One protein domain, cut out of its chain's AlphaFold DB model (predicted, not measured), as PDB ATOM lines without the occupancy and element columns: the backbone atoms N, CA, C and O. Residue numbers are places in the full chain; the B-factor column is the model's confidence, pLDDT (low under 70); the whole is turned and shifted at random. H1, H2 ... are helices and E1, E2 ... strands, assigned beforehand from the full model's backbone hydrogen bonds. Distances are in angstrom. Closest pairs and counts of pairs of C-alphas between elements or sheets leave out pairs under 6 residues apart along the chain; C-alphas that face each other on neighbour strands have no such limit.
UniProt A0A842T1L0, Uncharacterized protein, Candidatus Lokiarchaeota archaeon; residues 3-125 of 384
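What this domain is: This is residues 3 to 125 of the 384 residues of an uncharacterized protein of Candidatus Lokiarchaeota archaeon (UniProt A0A842T1L0). With little regular structure, the domain makes two lobes: one holds the twisted antiparallel sheet E6-E7-E8-E9, the other the antiparallel sheet E3-E4-E5, short H1 and the small hairpin E1 and E2, whose turn, residues 13 to 18, sticks out. The 123 printed residues, only 49 in named elements, mostly strand, run H1, then E1 to E9; compact, radius of gyration 15.5 A, spans 40 by 34 by 32 A.

Where its parts are: E6 is residues 84 to 90, 18.4 A, E7 94 to 100, 18.3 A, E8 113 to 116, and E9 121 to 124, ending at C-alpha (-13.752, 17.417, -29.332). E3 is 33 to 38, E4 42 to 47, E5 58 to 62, E1 10 to 12, E2 19 to 21, and H1 6 to 9, from C-alpha (-21.944, 12.535, -9.938).

How they stand to each other: E6 E7 E8 E9 and E3 E4 E5 are meanders, each strand the antiparallel neighbour of the one before. N 88 and O 96, N 97 and O 115, and N 116 and O 121 are 2.9 A apart. The closest C-alphas of E5 and E6, Ile 60 and Phe 87, are 7.9 A apart. H1, too short for an O i to N i+4 pair, only grazes the sheet E3 E4 E5.

The domain as a whole: The printed part has no cut. Links E2 to E3, E5 to E6 and E7 to E8 are long. Confidence is under 70 in 21 residues, among them 102 to 111.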
ATOM      1  N   PHE A   3     -25.851   6.916 -19.068       90.56
ATOM      2  CA  PHE A   3     -25.089   7.250 -17.857       90.56
ATOM      3  C   PHE A   3     -25.641   8.452 -17.064       90.56
ATOM      4  O   PHE A   3     -26.269   9.351 -17.624       90.56
ATOM      5  N   LEU A   4     -25.346   8.470 -15.760       89.50
ATOM      6  CA  LEU A   4     -25.614   9.548 -14.804       89.50
ATOM      7  C   LEU A   4     -24.305  10.149 -14.278       89.50
ATOM      8  O   LEU A   4     -23.337   9.427 -14.021       89.50
ATOM      9  N   LEU A   5     -24.304  11.463 -14.084       89.62
ATOM     10  CA  LEU A   5     -23.193  12.236 -13.538       89.62
ATOM     11  C   LEU A   5     -23.218  12.238 -12.007       89.62
ATOM     12  O   LEU A   5     -24.263  12.080 -11.373       89.62
ATOM     13  N   GLN A   6     -22.055  12.465 -11.395       87.50
ATOM     14  CA  GLN A   6     -21.944  12.535  -9.938       87.50
ATOM     15  C   GLN A   6     -22.736  13.718  -9.348       87.50
ATOM     16  O   GLN A   6     -23.261  13.611  -8.238       87.50
ATOM     17  N   SER A   7     -22.850  14.826 -10.087       82.44
ATOM     18  CA  SER A   7     -23.651  15.999  -9.713       82.44
ATOM     19  C   SER A   7     -25.153  15.704  -9.628       82.44
ATOM     20  O   SER A   7     -25.853  16.319  -8.832       82.44
ATOM     21  N   GLU A   8     -25.645  14.737 -10.405       83.44
ATOM     22  CA  GLU A   8     -27.072  14.411 -10.498       83.44
ATOM     23  C   GLU A   8     -27.533  13.508  -9.360       83.44
ATOM     24  O   GLU A   8     -28.693  13.554  -8.952       83.44
ATOM     25  N   ILE A   9     -26.624  12.682  -8.841       86.69
ATOM     26  CA  ILE A   9     -26.939  11.739  -7.769       86.69
ATOM     27  C   ILE A   9     -26.521  12.247  -6.392       86.69
ATOM     28  O   ILE A   9     -27.028  11.743  -5.393       86.69
ATOM     29  N   ARG A  10     -25.605  13.218  -6.287       84.56
ATOM     30  CA  ARG A  10     -25.244  13.810  -4.992       84.56
ATOM     31  C   ARG A  10     -26.269  14.859  -4.590       84.56
ATOM     32  O   ARG A  10     -26.295  15.956  -5.134       84.56
ATOM     33  N   GLN A  11     -27.056  14.540  -3.575       79.75
ATOM     34  CA  GLN A  11     -28.020  15.458  -2.985       79.75
ATOM     35  C   GLN A  11     -27.564  15.897  -1.600       79.75
ATOM     36  O   GLN A  11     -26.888  15.161  -0.879       79.75
ATOM     37  N   LYS A  12     -27.945  17.119  -1.228       81.00
ATOM     38  CA  LYS A  12     -27.766  17.646   0.120       81.00
ATOM     39  C   LYS A  12     -29.078  17.472   0.869       81.00
ATOM     40  O   LYS A  12     -30.109  17.959   0.414       81.00
ATOM     41  N   ASP A  13     -29.036  16.777   1.997       75.38
ATOM     42  CA  ASP A  13     -30.184  16.668   2.888       75.38
ATOM     43  C   ASP A  13     -30.595  18.085   3.340       75.38
ATOM     44  O   ASP A  13     -29.763  18.807   3.902       75.38
ATOM     45  N   PRO A  14     -31.841  18.514   3.081       72.56
ATOM     46  CA  PRO A  14     -32.290  19.862   3.410       72.56
ATOM     47  C   PRO A  14     -32.352  20.126   4.922       72.56
ATOM     48  O   PRO A  14     -32.333  21.284   5.330       72.56
ATOM     49  N   LEU A  15     -32.413  19.082   5.752       76.88
ATOM     50  CA  LEU A  15     -32.482  19.180   7.210       76.88
ATOM     51  C   LEU A  15     -31.099  19.094   7.855       76.88
ATOM     52  O   LEU A  15     -30.778  19.884   8.739       76.88
ATOM     53  N   THR A  16     -30.281  18.127   7.436       81.38
ATOM     54  CA  THR A  16     -28.980  17.862   8.079       81.38
ATOM     55  C   THR A  16     -27.803  18.504   7.351       81.38
ATOM     56  O   THR A  16     -26.698  18.568   7.886       81.38
ATOM     57  N   GLY A  17     -28.006  18.961   6.113       78.31
ATOM     58  CA  GLY A  17     -26.941  19.438   5.239       78.31
ATOM     59  C   GLY A  17     -25.968  18.343   4.789       78.31
ATOM     60  O   GLY A  17     -25.006  18.654   4.086       78.31
ATOM     61  N   HIS A  18     -26.201  17.086   5.179       85.38
ATOM     62  CA  HIS A  18     -25.352  15.954   4.844       85.38
ATOM     63  C   HIS A  18     -25.486  15.604   3.359       85.38
ATOM     64  O   HIS A  18     -26.590  15.534   2.817       85.38
ATOM     65  N   ILE A  19     -24.359  15.359   2.693       80.31
ATOM     66  CA  ILE A  19     -24.343  14.968   1.281       80.31
ATOM     67  C   ILE A  19     -24.524  13.454   1.189       80.31
ATOM     68  O   ILE A  19     -23.735  12.693   1.746       80.31
ATOM     69  N   PHE A  20     -25.540  13.001   0.463       83.44
ATOM     70  CA  PHE A  20     -25.800  11.585   0.211       83.44
ATOM     71  C   PHE A  20     -25.961  11.314  -1.289       83.44
ATOM     72  O   PHE A  20     -26.112  12.238  -2.088       83.44
ATOM     73  N   LYS A  21     -25.885  10.039  -1.683       85.88
ATOM     74  CA  LYS A  21     -26.122   9.604  -3.065       85.88
ATOM     75  C   LYS A  21     -27.558   9.086  -3.203       85.88
ATOM     76  O   LYS A  21     -27.881   8.071  -2.592       85.88
ATOM     77  N   ASP A  22     -28.386   9.746  -4.006       88.69
ATOM     78  CA  ASP A  22     -29.714   9.277  -4.425       88.69
ATOM     79  C   ASP A  22     -29.622   8.725  -5.851       88.69
ATOM     80  O   ASP A  22     -29.679   9.465  -6.833       88.69
ATOM     81  N   ILE A  23     -29.416   7.414  -5.971       90.62
ATOM     82  CA  ILE A  23     -29.319   6.751  -7.273       90.62
ATOM     83  C   ILE A  23     -30.686   6.168  -7.621       90.62
ATOM     84  O   ILE A  23     -31.208   5.301  -6.914       90.62
ATOM     85  N   ARG A  24     -31.249   6.613  -8.745       89.19
ATOM     86  CA  ARG A  24     -32.543   6.153  -9.259       89.19
ATOM     87  C   ARG A  24     -32.420   5.694 -10.701       89.19
ATOM     88  O   ARG A  24     -31.543   6.139 -11.435       89.19
ATOM     89  N   CYS A  25     -33.307   4.789 -11.107       85.44
ATOM     90  CA  CYS A  25     -33.398   4.362 -12.499       85.44
ATOM     91  C   CYS A  25     -33.738   5.571 -13.389       85.44
ATOM     92  O   CYS A  25     -34.763   6.206 -13.132       85.44
ATOM     93  N   PRO A  26     -32.963   5.865 -14.448       83.81
ATOM     94  CA  PRO A  26     -33.223   7.015 -15.319       83.81
ATOM     95  C   PRO A  26     -34.553   6.905 -16.081       83.81
ATOM     96  O   PRO A  26     -35.111   7.918 -16.482       83.81
ATOM     97  N   TYR A  27     -35.094   5.691 -16.238       84.19
ATOM     98  CA  TYR A  27     -36.337   5.451 -16.978       84.19
ATOM     99  C   TYR A  27     -37.596   5.515 -16.106       84.19
ATOM    100  O   TYR A  27     -38.571   6.154 -16.482       84.19
ATOM    101  N   CYS A  28     -37.608   4.858 -14.939       85.44
ATOM    102  CA  CYS A  28     -38.801   4.803 -14.072       85.44
ATOM    103  C   CYS A  28     -38.682   5.606 -12.768       85.44
ATOM    104  O   CYS A  28     -39.616   5.620 -11.967       85.44
ATOM    105  N   ASN A  29     -37.530   6.238 -12.522       86.44
ATOM    106  CA  ASN A  29     -37.243   7.047 -11.338       86.44
ATOM    107  C   ASN A  29     -37.443   6.315  -9.988       86.44
ATOM    108  O   ASN A  29     -37.726   6.932  -8.959       86.44
ATOM    109  N   LYS A  30     -37.318   4.981  -9.975       88.44
ATOM    110  CA  LYS A  30     -37.364   4.154  -8.756       88.44
ATOM    111  C   LYS A  30     -35.953   3.805  -8.276       88.44
ATOM    112  O   LYS A  30     -35.046   3.627  -9.085       88.44
ATOM    113  N   SER A  31     -35.797   3.630  -6.965       89.88
ATOM    114  CA  SER A  31     -34.548   3.217  -6.300       89.88
ATOM    115  C   SER A  31     -34.302   1.699  -6.314       89.88
ATOM    116  O   SER A  31     -33.326   1.213  -5.748       89.88
ATOM    117  N   GLN A  32     -35.178   0.925  -6.964       92.31
ATOM    118  CA  GLN A  32     -35.052  -0.527  -7.118       92.31
ATOM    119  C   GLN A  32     -33.973  -0.868  -8.153       92.31
ATOM    120  O   GLN A  32     -34.265  -1.093  -9.332       92.31
ATOM    121  N   LEU A  33     -32.721  -0.887  -7.693       92.44
ATOM    122  CA  LEU A  33     -31.526  -1.082  -8.512       92.44
ATOM    123  C   LEU A  33     -30.648  -2.225  -7.982       92.44
ATOM    124  O   LEU A  33     -30.514  -2.397  -6.771       92.44
ATOM    125  N   TYR A  34     -30.018  -2.969  -8.891       93.31
ATOM    126  CA  TYR A  34     -28.906  -3.877  -8.604       93.31
ATOM    127  C   TYR A  34     -27.602  -3.275  -9.112       93.31
ATOM    128  O   TYR A  34     -27.551  -2.766 -10.231       93.31
ATOM    129  N   LYS A  35     -26.543  -3.360  -8.306       94.81
ATOM    130  CA  LYS A  35     -25.177  -3.055  -8.739       94.81
ATOM    131  C   LYS A  35     -24.611  -4.283  -9.454       94.81
ATOM    132  O   LYS A  35     -24.553  -5.352  -8.855       94.81
ATOM    133  N   LEU A  36     -24.228  -4.122 -10.718       93.31
ATOM    134  CA  LEU A  36     -23.704  -5.205 -11.554       93.31
ATOM    135  C   LEU A  36     -22.178  -5.266 -11.534       93.31
ATOM    136  O   LEU A  36     -21.612  -6.346 -11.432       93.31
ATOM    137  N   ASP A  37     -21.530  -4.109 -11.657       91.88
ATOM    138  CA  ASP A  37     -20.078  -4.001 -11.797       91.88
ATOM    139  C   ASP A  37     -19.592  -2.631 -11.301       91.88
ATOM    140  O   ASP A  37     -20.378  -1.689 -11.160       91.88
ATOM    141  N   SER A  38     -18.305  -2.523 -10.990       92.38
ATOM    142  CA  SER A  38     -17.666  -1.313 -10.484       92.38
ATOM    143  C   SER A  38     -16.184  -1.324 -10.807       92.38
ATOM    144  O   SER A  38     -15.488  -2.280 -10.482       92.38
ATOM    145  N   ASN A  39     -15.688  -0.206 -11.312       89.25
ATOM    146  CA  ASN A  39     -14.263   0.100 -11.337       89.25
ATOM    147  C   ASN A  39     -14.046   1.511 -10.779       89.25
ATOM    148  O   ASN A  39     -14.968   2.086 -10.193       89.25
ATOM    149  N   ASP A  40     -12.842   2.051 -10.941       88.56
ATOM    150  CA  ASP A  40     -12.509   3.385 -10.444       88.56
ATOM    151  C   ASP A  40     -13.274   4.486 -11.195       88.56
ATOM    152  O   ASP A  40     -13.765   5.427 -10.576       88.56
ATOM    153  N   LEU A  41     -13.504   4.325 -12.501       87.94
ATOM    154  CA  LEU A  41     -14.148   5.332 -13.352       87.94
ATOM    155  C   LEU A  41     -15.670   5.379 -13.175       87.94
ATOM    156  O   LEU A  41     -16.280   6.454 -13.174       87.94
ATOM    157  N   PHE A  42     -16.313   4.220 -13.038       92.00
ATOM    158  CA  PHE A  42     -17.763   4.128 -13.034       92.00
ATOM    159  C   PHE A  42     -18.320   2.940 -12.244       92.00
ATOM    160  O   PHE A  42     -17.641   1.958 -11.940       92.00
ATOM    161  N   THR A  43     -19.613   3.016 -11.929       94.06
ATOM    162  CA  THR A  43     -20.394   1.917 -11.354       94.06
ATOM    163  C   THR A  43     -21.581   1.590 -12.255       94.06
ATOM    164  O   THR A  43     -22.339   2.482 -12.634       94.06
ATOM    165  N   LYS A  44     -21.775   0.312 -12.588       94.50
ATOM    166  CA  LYS A  44     -22.860  -0.167 -13.453       94.50
ATOM    167  C   LYS A  44     -24.041  -0.665 -12.623       94.50
ATOM    168  O   LYS A  44     -23.867  -1.479 -11.713       94.50
ATOM    169  N   TYR A  45     -25.241  -0.215 -12.971       94.56
ATOM    170  CA  TYR A  45     -26.498  -0.568 -12.318       94.56
ATOM    171  C   TYR A  45     -27.517  -1.123 -13.311       94.56
ATOM    172  O   TYR A  45     -27.443  -0.862 -14.509       94.56
ATOM    173  N   GLN A  46     -28.500  -1.856 -12.797       93.94
ATOM    174  CA  GLN A  46     -29.660  -2.329 -13.548       93.94
ATOM    175  C   GLN A  46     -30.929  -2.173 -12.712       93.94
ATOM    176  O   GLN A  46     -30.926  -2.441 -11.510       93.94
ATOM    177  N   CYS A  47     -32.021  -1.731 -13.337       92.00
ATOM    178  CA  CYS A  47     -33.303  -1.596 -12.655       92.00
ATOM    179  C   CYS A  47     -34.016  -2.945 -12.556       92.00
ATOM    180  O   CYS A  47     -34.140  -3.647 -13.547       92.00
ATOM    181  N   TRP A  48     -34.540  -3.294 -11.383       92.81
ATOM    182  CA  TRP A  48     -35.316  -4.529 -11.203       92.81
ATOM    183  C   TRP A  48     -36.792  -4.286 -10.894       92.81
ATOM    184  O   TRP A  48     -37.530  -5.222 -10.581       92.81
ATOM    185  N   ASN A  49     -37.250  -3.036 -11.004       89.38
ATOM    186  CA  ASN A  49     -38.673  -2.742 -10.950       89.38
ATOM    187  C   ASN A  49     -39.390  -3.466 -12.103       89.38
ATOM    188  O   ASN A  49     -39.073  -3.253 -13.274       89.38
ATOM    189  N   LYS A  50     -40.385  -4.294 -11.770       87.00
ATOM    190  CA  LYS A  50     -41.158  -5.078 -12.744       87.00
ATOM    191  C   LYS A  50     -41.944  -4.208 -13.726       87.00
ATOM    192  O   LYS A  50     -42.199  -4.667 -14.833       87.00
ATOM    193  N   GLU A  51     -42.300  -2.993 -13.318       88.56
ATOM    194  CA  GLU A  51     -43.061  -2.020 -14.113       88.56
ATOM    195  C   GLU A  51     -42.167  -1.136 -15.001       88.56
ATOM    196  O   GLU A  51     -42.668  -0.275 -15.716       88.56
ATOM    197  N   CYS A  52     -40.840  -1.298 -14.951       84.50
ATOM    198  CA  CYS A  52     -39.930  -0.519 -15.786       84.50
ATOM    199  C   CYS A  52     -39.762  -1.171 -17.163       84.50
ATOM    200  O   CYS A  52     -39.301  -2.309 -17.258       84.50
ATOM    201  N   GLU A  53     -40.068  -0.422 -18.227       83.06
ATOM    202  CA  GLU A  53     -39.914  -0.866 -19.623       83.06
ATOM    203  C   GLU A  53     -38.464  -1.249 -19.968       83.06
ATOM    204  O   GLU A  53     -38.236  -2.148 -20.768       83.06
ATOM    205  N   MET A  54     -37.486  -0.635 -19.294       80.81
ATOM    206  CA  MET A  54     -36.047  -0.797 -19.548       80.81
ATOM    207  C   MET A  54     -35.333  -1.574 -18.428       80.81
ATOM    208  O   MET A  54     -34.152  -1.366 -18.164       80.81
ATOM    209  N   ARG A  55     -36.040  -2.471 -17.722       80.81
ATOM    210  CA  ARG A  55     -35.486  -3.245 -16.586       80.81
ATOM    211  C   ARG A  55     -34.303  -4.158 -16.967       80.81
ATOM    212  O   ARG A  55     -33.513  -4.557 -16.119       80.81
ATOM    213  N   GLU A  56     -34.191  -4.533 -18.236       81.19
ATOM    214  CA  GLU A  56     -33.119  -5.411 -18.728       81.19
ATOM    215  C   GLU A  56     -31.908  -4.621 -19.239       81.19
ATOM    216  O   GLU A  56     -30.843  -5.198 -19.457       81.19
ATOM    217  N   GLU A  57     -32.027  -3.296 -19.343       87.62
ATOM    218  CA  GLU A  57     -30.944  -2.437 -19.800       87.62
ATOM    219  C   GLU A  57     -30.134  -1.870 -18.627       87.62
ATOM    220  O   GLU A  57     -30.681  -1.207 -17.737       87.62
ATOM    221  N   PRO A  58     -28.810  -2.100 -18.597       91.88
ATOM    222  CA  PRO A  58     -27.963  -1.482 -17.598       91.88
ATOM    223  C   PRO A  58     -27.704  -0.007 -17.921       91.88
ATOM    224  O   PRO A  58     -27.634   0.400 -19.081       91.88
ATOM    225  N   PHE A  59     -27.462   0.781 -16.880       91.69
ATOM    226  CA  PHE A  59     -26.971   2.152 -16.978       91.69
ATOM    227  C   PHE A  59     -25.770   2.348 -16.053       91.69
ATOM    228  O   PHE A  59     -25.509   1.548 -15.153       91.69
ATOM    229  N   ILE A  60     -25.016   3.412 -16.294       93.75
ATOM    230  CA  ILE A  60     -23.782   3.705 -15.574       93.75
ATOM    231  C   ILE A  60     -23.941   4.950 -14.701       93.75
ATOM    232  O   ILE A  60     -24.651   5.884 -15.046       93.75
ATOM    233  N   VAL A  61     -23.251   4.976 -13.568       93.31
ATOM    234  CA  VAL A  61     -23.015   6.171 -12.759       93.31
ATOM    235  C   VAL A  61     -21.520   6.465 -12.788       93.31
ATOM    236  O   VAL A  61     -20.723   5.588 -12.455       93.31
ATOM    237  N   ILE A  62     -21.142   7.684 -13.164       93.62
ATOM    238  CA  ILE A  62     -19.743   8.123 -13.147       93.62
ATOM    239  C   ILE A  62     -19.311   8.368 -11.700       93.62
ATOM    240  O   ILE A  62     -20.020   9.015 -10.922       93.62
ATOM    241  N   ASN A  63     -18.171   7.800 -11.304       89.12
ATOM    242  CA  ASN A  63     -17.721   7.864  -9.913       89.12
ATOM    243  C   ASN A  63     -17.102   9.225  -9.563       89.12
ATOM    244  O   ASN A  63     -17.211   9.665  -8.412       89.12
ATOM    245  N   GLU A  64     -16.511   9.898 -10.548       86.62
ATOM    246  CA  GLU A  64     -15.860  11.202 -10.414       86.62
ATOM    247  C   GLU A  64     -16.661  12.337 -11.069       86.62
ATOM    248  O   GLU A  64     -17.598  12.109 -11.834       86.62
ATOM    249  N   PHE A  65     -16.314  13.580 -10.725       84.38
ATOM    250  CA  PHE A  65     -16.871  14.764 -11.380       84.38
ATOM    251  C   PHE A  65     -16.168  15.022 -12.709       84.38
ATOM    252  O   PHE A  65     -14.966  14.799 -12.841       84.38
ATOM    253  N   ILE A  66     -16.915  15.546 -13.677       86.69
ATOM    254  CA  ILE A  66     -16.359  15.922 -14.976       86.69
ATOM    255  C   ILE A  66     -15.723  17.312 -14.867       86.69
ATOM    256  O   ILE A  66     -16.291  18.239 -14.283       86.69
ATOM    257  N   ALA A  67     -14.538  17.484 -15.450       81.94
ATOM    258  CA  ALA A  67     -13.880  18.784 -15.478       81.94
ATOM    259  C   ALA A  67     -14.749  19.832 -16.204       81.94
ATOM    260  O   ALA A  67     -15.192  19.623 -17.336       81.94
ATOM    261  N   ASN A  68     -14.950  20.991 -15.563       75.75
ATOM    262  CA  ASN A  68     -15.793  22.098 -16.045       75.75
ATOM    263  C   ASN A  68     -17.287  21.763 -16.229       75.75
ATOM    264  O   ASN A  68     -17.982  22.489 -16.937       75.75
ATOM    265  N   GLU A  69     -17.805  20.729 -15.557       78.81
ATOM    266  CA  GLU A  69     -19.222  20.337 -15.630       78.81
ATOM    267  C   GLU A  69     -20.194  21.480 -15.298       78.81
ATOM    268  O   GLU A  69     -21.183  21.656 -15.992       78.81
ATOM    269  N   ILE A  70     -19.892  22.315 -14.297       70.88
ATOM    270  CA  ILE A  70     -20.746  23.457 -13.897       70.88
ATOM    271  C   ILE A  70     -20.981  24.429 -15.058       70.88
ATOM    272  O   ILE A  70     -21.993  25.121 -15.115       70.88
ATOM    273  N   LYS A  71     -20.027  24.498 -15.983       69.06
ATOM    274  CA  LYS A  71     -20.111  25.378 -17.136       69.06
ATOM    275  C   LYS A  71     -20.770  24.671 -18.338       69.06
ATOM    276  O   LYS A  71     -21.141  25.326 -19.307       69.06
ATOM    277  N   PHE A  72     -20.912  23.346 -18.304       75.56
ATOM    278  CA  PHE A  72     -21.544  22.567 -19.363       75.56
ATOM    279  C   PHE A  72     -23.062  22.781 -19.354       75.56
ATOM    280  O   PHE A  72     -23.745  22.402 -18.408       75.56
ATOM    281  N   ASP A  73     -23.595  23.368 -20.427       73.62
ATOM    282  CA  ASP A  73     -25.041  23.438 -20.649       73.62
ATOM    283  C   ASP A  73     -25.540  22.037 -21.054       73.62
ATOM    284  O   ASP A  73     -25.162  21.555 -22.129       73.62
ATOM    285  N   PRO A  74     -26.371  21.358 -20.235       73.88
ATOM    286  CA  PRO A  74     -26.859  20.019 -20.556       73.88
ATOM    287  C   PRO A  74     -27.863  20.019 -21.717       73.88
ATOM    288  O   PRO A  74     -28.313  18.947 -22.133       73.88
ATOM    289  N   TYR A  75     -28.203  21.192 -22.255       76.19
ATOM    290  CA  TYR A  75     -29.089  21.362 -23.391       76.19
ATOM    291  C   TYR A  75     -28.321  21.737 -24.661       76.19
ATOM    292  O   TYR A  75     -27.352  22.500 -24.667       76.19
ATOM    293  N   CYS A  76     -28.801  21.223 -25.791       73.38
ATOM    294  CA  CYS A  76     -28.316  21.592 -27.107       73.38
ATOM    295  C   CYS A  76     -28.406  23.104 -27.323       73.38
ATOM    296  O   CYS A  76     -29.475  23.698 -27.210       73.38
ATOM    297  N   LYS A  77     -27.305  23.750 -27.709       65.00
ATOM    298  CA  LYS A  77     -27.304  25.206 -27.950       65.00
ATOM    299  C   LYS A  77     -28.240  25.622 -29.077       65.00
ATOM    300  O   LYS A  77     -28.783  26.728 -29.054       65.00
ATOM    301  N   ASN A  78     -28.429  24.732 -30.046       62.84
ATOM    302  CA  ASN A  78     -29.218  24.987 -31.240       62.84
ATOM    303  C   ASN A  78     -30.707  24.710 -31.020       62.84
ATOM    304  O   ASN A  78     -31.529  25.591 -31.269       62.84
ATOM    305  N   CYS A  79     -31.068  23.517 -30.534       64.38
ATOM    306  CA  CYS A  79     -32.474  23.125 -30.368       64.38
ATOM    307  C   CYS A  79     -32.984  23.188 -28.918       64.38
ATOM    308  O   CYS A  79     -34.186  23.064 -28.697       64.38
ATOM    309  N   ARG A  80     -32.100  23.398 -27.935       65.50
ATOM    310  CA  ARG A  80     -32.389  23.414 -26.486       65.50
ATOM    311  C   ARG A  80     -33.066  22.161 -25.936       65.50
ATOM    312  O   ARG A  80     -33.649  22.205 -24.857       65.50
ATOM    313  N   GLN A  81     -32.968  21.042 -26.644       66.94
ATOM    314  CA  GLN A  81     -33.311  19.735 -26.093       66.94
ATOM    315  C   GLN A  81     -32.136  19.208 -25.264       66.94
ATOM    316  O   GLN A  81     -30.991  19.531 -25.589       66.94
ATOM    317  N   PRO A  82     -32.388  18.448 -24.186       73.69
ATOM    318  CA  PRO A  82     -31.316  17.841 -23.411       73.69
ATOM    319  C   PRO A  82     -30.473  16.939 -24.316       73.69
ATOM    320  O   PRO A  82     -31.020  16.238 -25.165       73.69
ATOM    321  N   TYR A  83     -29.151  16.971 -24.158       79.25
ATOM    322  CA  TYR A  83     -28.286  16.080 -24.925       79.25
ATOM    323  C   TYR A  83     -28.617  14.618 -24.612       79.25
ATOM    324  O   TYR A  83     -28.723  14.226 -23.446       79.25
ATOM    325  N   LEU A  84     -28.708  13.801 -25.660       81.88
ATOM    326  CA  LEU A  84     -28.668  12.357 -25.532       81.88
ATOM    327  C   LEU A  84     -27.292  11.964 -25.000       81.88
ATOM    328  O   LEU A  84     -26.255  12.436 -25.474       81.88
ATOM    329  N   ARG A  85     -27.299  11.086 -24.003       85.31
ATOM    330  CA  ARG A  85     -26.101  10.638 -23.305       85.31
ATOM    331  C   ARG A  85     -25.781   9.209 -23.674       85.31
ATOM    332  O   ARG A  85     -26.588   8.306 -23.451       85.31
ATOM    333  N   GLU A  86     -24.582   9.003 -24.193       88.06
ATOM    334  CA  GLU A  86     -24.101   7.686 -24.575       88.06
ATOM    335  C   GLU A  86     -22.738   7.411 -23.937       88.06
ATOM    336  O   GLU A  86     -21.797   8.187 -24.070       88.06
ATOM    337  N   PHE A  87     -22.633   6.282 -23.242       88.31
ATOM    338  CA  PHE A  87     -21.364   5.737 -22.777       88.31
ATOM    339  C   PHE A  87     -20.801   4.786 -23.839       88.31
ATOM    340  O   PHE A  87     -21.450   3.781 -24.160       88.31
ATOM    341  N   LYS A  88     -19.602   5.077 -24.356       88.06
ATOM    342  CA  LYS A  88     -18.882   4.231 -25.319       88.06
ATOM    343  C   LYS A  88     -17.613   3.651 -24.707       88.06
ATOM    344  O   LYS A  88     -16.851   4.350 -24.048       88.06
ATOM    345  N   ASN A  89     -17.383   2.374 -24.985       84.62
ATOM    346  CA  ASN A  89     -16.109   1.702 -24.767       84.62
ATOM    347  C   ASN A  89     -15.446   1.530 -26.139       84.62
ATOM    348  O   ASN A  89     -16.008   0.865 -27.011       84.62
ATOM    349  N   LYS A  90     -14.306   2.187 -26.347       71.25
ATOM    350  CA  LYS A  90     -13.505   2.116 -27.566       71.25
ATOM    351  C   LYS A  90     -12.301   1.216 -27.282       71.25
ATOM    352  O   LYS A  90     -11.463   1.530 -26.438       71.25
ATOM    353  N   ASP A  91     -12.251   0.089 -27.986       64.12
ATOM    354  CA  ASP A  91     -11.138  -0.868 -27.978       64.12
ATOM    355  C   ASP A  91     -10.771  -1.438 -26.585       64.12
ATOM    356  O   ASP A  91      -9.604  -1.708 -26.312       64.12
ATOM    357  N   ASP A  92     -11.758  -1.614 -25.695       65.00
ATOM    358  CA  ASP A  92     -11.645  -2.220 -24.350       65.00
ATOM    359  C   ASP A  92     -10.718  -1.521 -23.341       65.00
ATOM    360  O   ASP A  92     -10.515  -2.013 -22.229       65.00
ATOM    361  N   ILE A  93     -10.184  -0.350 -23.695       65.88
ATOM    362  CA  ILE A  93      -9.254   0.403 -22.844       65.88
ATOM    363  C   ILE A  93      -9.695   1.864 -22.694       65.88
ATOM    364  O   ILE A  93      -9.448   2.454 -21.645       65.88
ATOM    365  N   ALA A  94     -10.368   2.448 -23.691       78.25
ATOM    366  CA  ALA A  94     -10.770   3.852 -23.671       78.25
ATOM    367  C   ALA A  94     -12.282   4.010 -23.450       78.25
ATOM    368  O   ALA A  94     -13.101   3.550 -24.245       78.25
ATOM    369  N   PHE A  95     -12.661   4.717 -22.388       87.94
ATOM    370  CA  PHE A  95     -14.046   5.011 -22.042       87.94
ATOM    371  C   PHE A  95     -14.379   6.466 -22.360       87.94
ATOM    372  O   PHE A  95     -13.694   7.394 -21.931       87.94
ATOM    373  N   GLN A  96     -15.462   6.669 -23.103       90.56
ATOM    374  CA  GLN A  96     -15.890   7.983 -23.566       90.56
ATOM    375  C   GLN A  96     -17.342   8.252 -23.182       90.56
ATOM    376  O   GLN A  96     -18.211   7.384 -23.306       90.56
ATOM    377  N   LEU A  97     -17.602   9.485 -22.757       90.00
ATOM    378  CA  LEU A  97     -18.942  10.028 -22.579       90.00
ATOM    379  C   LEU A  97     -19.265  10.919 -23.762       90.00
ATOM    380  O   LEU A  97     -18.544  11.878 -24.036       90.00
ATOM    381  N   LEU A  98     -20.350  10.599 -24.450       88.12
ATOM    382  CA  LEU A  98     -20.835  11.378 -25.570       88.12
ATOM    383  C   LEU A  98     -22.118  12.087 -25.164       88.12
ATOM    384  O   LEU A  98     -23.064  11.464 -24.673       88.12
ATOM    385  N   PHE A  99     -22.144  13.388 -25.425       85.38
ATOM    386  CA  PHE A  99     -23.323  14.232 -25.328       85.38
ATOM    387  C   PHE A  99     -23.686  14.667 -26.745       85.38
ATOM    388  O   PHE A  99     -23.083  15.583 -27.308       85.38
ATOM    389  N   ALA A 100     -24.634  13.954 -27.344       79.94
ATOM    390  CA  ALA A 100     -25.052  14.155 -28.723       79.94
ATOM    391  C   ALA A 100     -26.436  14.794 -28.755       79.94
ATOM    392  O   ALA A 100     -27.323  14.430 -27.986       79.94
ATOM    393  N   CYS A 101     -26.644  15.764 -29.638       72.44
ATOM    394  CA  CYS A 101     -27.992  16.253 -29.863       72.44
ATOM    395  C   CYS A 101     -28.730  15.233 -30.738       72.44
ATOM    396  O   CYS A 101     -28.398  15.086 -31.911       72.44
ATOM    397  N   ASP A 102     -29.730  14.550 -30.183       62.34
ATOM    398  CA  ASP A 102     -30.597  13.624 -30.929       62.34
ATOM    399  C   ASP A 102     -31.826  14.309 -31.534       62.34
ATOM    400  O   ASP A 102     -32.637  13.680 -32.218       62.34
ATOM    401  N   GLY A 103     -31.978  15.606 -31.258       53.66
ATOM    402  CA  GLY A 103     -33.152  16.350 -31.639       53.66
ATOM    403  C   GLY A 103     -33.395  16.250 -33.130       53.66
ATOM    404  O   GLY A 103     -32.605  16.768 -33.913       53.66
ATOM    405  N   LYS A 104     -34.543  15.683 -33.522       45.84
ATOM    406  CA  LYS A 104     -35.034  15.652 -34.916       45.84
ATOM    407  C   LYS A 104     -35.019  17.040 -35.596       45.84
ATOM    408  O   LYS A 104     -35.092  17.137 -36.813       45.84
ATOM    409  N   LEU A 105     -34.938  18.106 -34.789       39.62
ATOM    410  CA  LEU A 105     -34.926  19.528 -35.145       39.62
ATOM    411  C   LEU A 105     -33.528  20.171 -35.168       39.62
ATOM    412  O   LEU A 105     -33.402  21.330 -35.556       39.62
ATOM    413  N   CYS A 106     -32.488  19.474 -34.710       48.34
ATOM    414  CA  CYS A 106     -31.115  19.957 -34.744       48.34
ATOM    415  C   CYS A 106     -30.432  19.403 -35.998       48.34
ATOM    416  O   CYS A 106     -30.381  18.194 -36.205       48.34
ATOM    417  N   GLY A 107     -29.958  20.280 -36.884       41.19
ATOM    418  CA  GLY A 107     -29.429  19.870 -38.184       41.19
ATOM    419  C   GLY A 107     -28.156  19.028 -38.068       41.19
ATOM    420  O   GLY A 107     -27.085  19.617 -38.011       41.19
ATOM    421  N   MET A 108     -28.300  17.696 -38.066       40.16
ATOM    422  CA  MET A 108     -27.344  16.565 -38.172       40.16
ATOM    423  C   MET A 108     -25.851  16.683 -37.772       40.16
ATOM    424  O   MET A 108     -25.137  15.701 -37.917       40.16
ATOM    425  N   TYR A 109     -25.337  17.795 -37.251       45.94
ATOM    426  CA  TYR A 109     -23.903  17.994 -37.008       45.94
ATOM    427  C   TYR A 109     -23.652  19.020 -35.897       45.94
ATOM    428  O   TYR A 109     -22.890  19.966 -36.087       45.94
ATOM    429  N   ASP A 110     -24.278  18.843 -34.732       53.00
ATOM    430  CA  ASP A 110     -23.538  19.191 -33.520       53.00
ATOM    431  C   ASP A 110     -22.569  18.034 -33.300       53.00
ATOM    432  O   ASP A 110     -22.982  16.932 -32.935       53.00
ATOM    433  N   ASN A 111     -21.294  18.270 -33.620       61.41
ATOM    434  CA  ASN A 111     -20.211  17.375 -33.225       61.41
ATOM    435  C   ASN A 111     -20.407  17.097 -31.725       61.41
ATOM    436  O   ASN A 111     -20.453  18.064 -30.950       61.41
ATOM    437  N   PRO A 112     -20.616  15.826 -31.332       74.81
ATOM    438  CA  PRO A 112     -20.959  15.494 -29.962       74.81
ATOM    439  C   PRO A 112     -19.869  16.031 -29.046       74.81
ATOM    440  O   PRO A 112     -18.689  15.976 -29.389       74.81
ATOM    441  N   TYR A 113     -20.248  16.538 -27.876       83.56
ATOM    442  CA  TYR A 113     -19.226  16.786 -26.873       83.56
ATOM    443  C   TYR A 113     -18.736  15.434 -26.380       83.56
ATOM    444  O   TYR A 113     -19.535  14.607 -25.932       83.56
ATOM    445  N   VAL A 114     -17.431  15.209 -26.504       87.75
ATOM    446  CA  VAL A 114     -16.801  13.951 -26.111       87.75
ATOM    447  C   VAL A 114     -15.898  14.211 -24.922       87.75
ATOM    448  O   VAL A 114     -14.945  14.984 -25.021       87.75
ATOM    449  N   TYR A 115     -16.189  13.547 -23.809       88.75
ATOM    450  CA  TYR A 115     -15.327  13.535 -22.635       88.75
ATOM    451  C   TYR A 115     -14.636  12.181 -22.516       88.75
ATOM    452  O   TYR A 115     -15.292  11.138 -22.488       88.75
ATOM    453  N   ASP A 116     -13.311  12.204 -22.450       89.19
ATOM    454  CA  ASP A 116     -12.487  11.026 -22.229       89.19
ATOM    455  C   ASP A 116     -12.359  10.769 -20.726       89.19
ATOM    456  O   ASP A 116     -11.783  11.575 -19.990       89.19
ATOM    457  N   LEU A 117     -12.894   9.644 -20.255       88.19
ATOM    458  CA  LEU A 117     -12.833   9.292 -18.837       88.19
ATOM    459  C   LEU A 117     -11.439   8.853 -18.395       88.19
ATOM    460  O   LEU A 117     -11.128   8.957 -17.214       88.19
ATOM    461  N   ASN A 118     -10.606   8.359 -19.308       87.75
ATOM    462  CA  ASN A 118      -9.268   7.890 -18.975       87.75
ATOM    463  C   ASN A 118      -8.304   9.060 -18.780       87.75
ATOM    464  O   ASN A 118      -7.462   9.022 -17.888       87.75
ATOM    465  N   THR A 119      -8.406  10.086 -19.627       87.31
ATOM    466  CA  THR A 119      -7.545  11.275 -19.553       87.31
ATOM    467  C   THR A 119      -8.146  12.404 -18.717       87.31
ATOM    468  O   THR A 119      -7.409  13.289 -18.286       87.31
ATOM    469  N   GLY A 120      -9.461  12.386 -18.471       86.31
ATOM    470  CA  GLY A 120     -10.171  13.443 -17.746       86.31
ATOM    471  C   GLY A 120     -10.324  14.738 -18.551       86.31
ATOM    472  O   GLY A 120     -10.433  15.821 -17.971       86.31
ATOM    473  N   LEU A 121     -10.287  14.651 -19.884       85.81
ATOM    474  CA  LEU A 121     -10.283  15.801 -20.788       85.81
ATOM    475  C   LEU A 121     -11.402  15.716 -21.832       85.81
ATOM    476  O   LEU A 121     -11.798  14.642 -22.280       85.81
ATOM    477  N   TRP A 122     -11.881  16.883 -22.261       84.50
ATOM    478  CA  TRP A 122     -12.752  17.010 -23.430       84.50
ATOM    479  C   TRP A 122     -11.916  16.855 -24.708       84.50
ATOM    480  O   TRP A 122     -10.928  17.569 -24.878       84.50
ATOM    481  N   ILE A 123     -12.294  15.924 -25.589       78.75
ATOM    482  CA  ILE A 123     -11.518  15.571 -26.796       78.75
ATOM    483  C   ILE A 123     -11.898  16.460 -27.987       78.75
ATOM    484  O   ILE A 123     -11.033  16.913 -28.734       78.75
ATOM    485  N   GLU A 124     -13.195  16.716 -28.172       61.25
ATOM    486  CA  GLU A 124     -13.752  17.417 -29.332       61.25
ATOM    487  C   GLU A 124     -14.804  18.427 -28.872       61.25
ATOM    488  O   GLU A 124     -15.636  18.094 -28.030       61.25
ATOM    489  N   ASN A 125     -14.762  19.643 -29.442       54.31
ATOM    490  CA  ASN A 125     -15.581  20.802 -29.070       54.31
ATOM    491  C   ASN A 125     -15.550  21.136 -27.567       54.31
ATOM    492  O   ASN A 125     -16.177  20.484 -26.743       54.31
TER     493      ASN A 125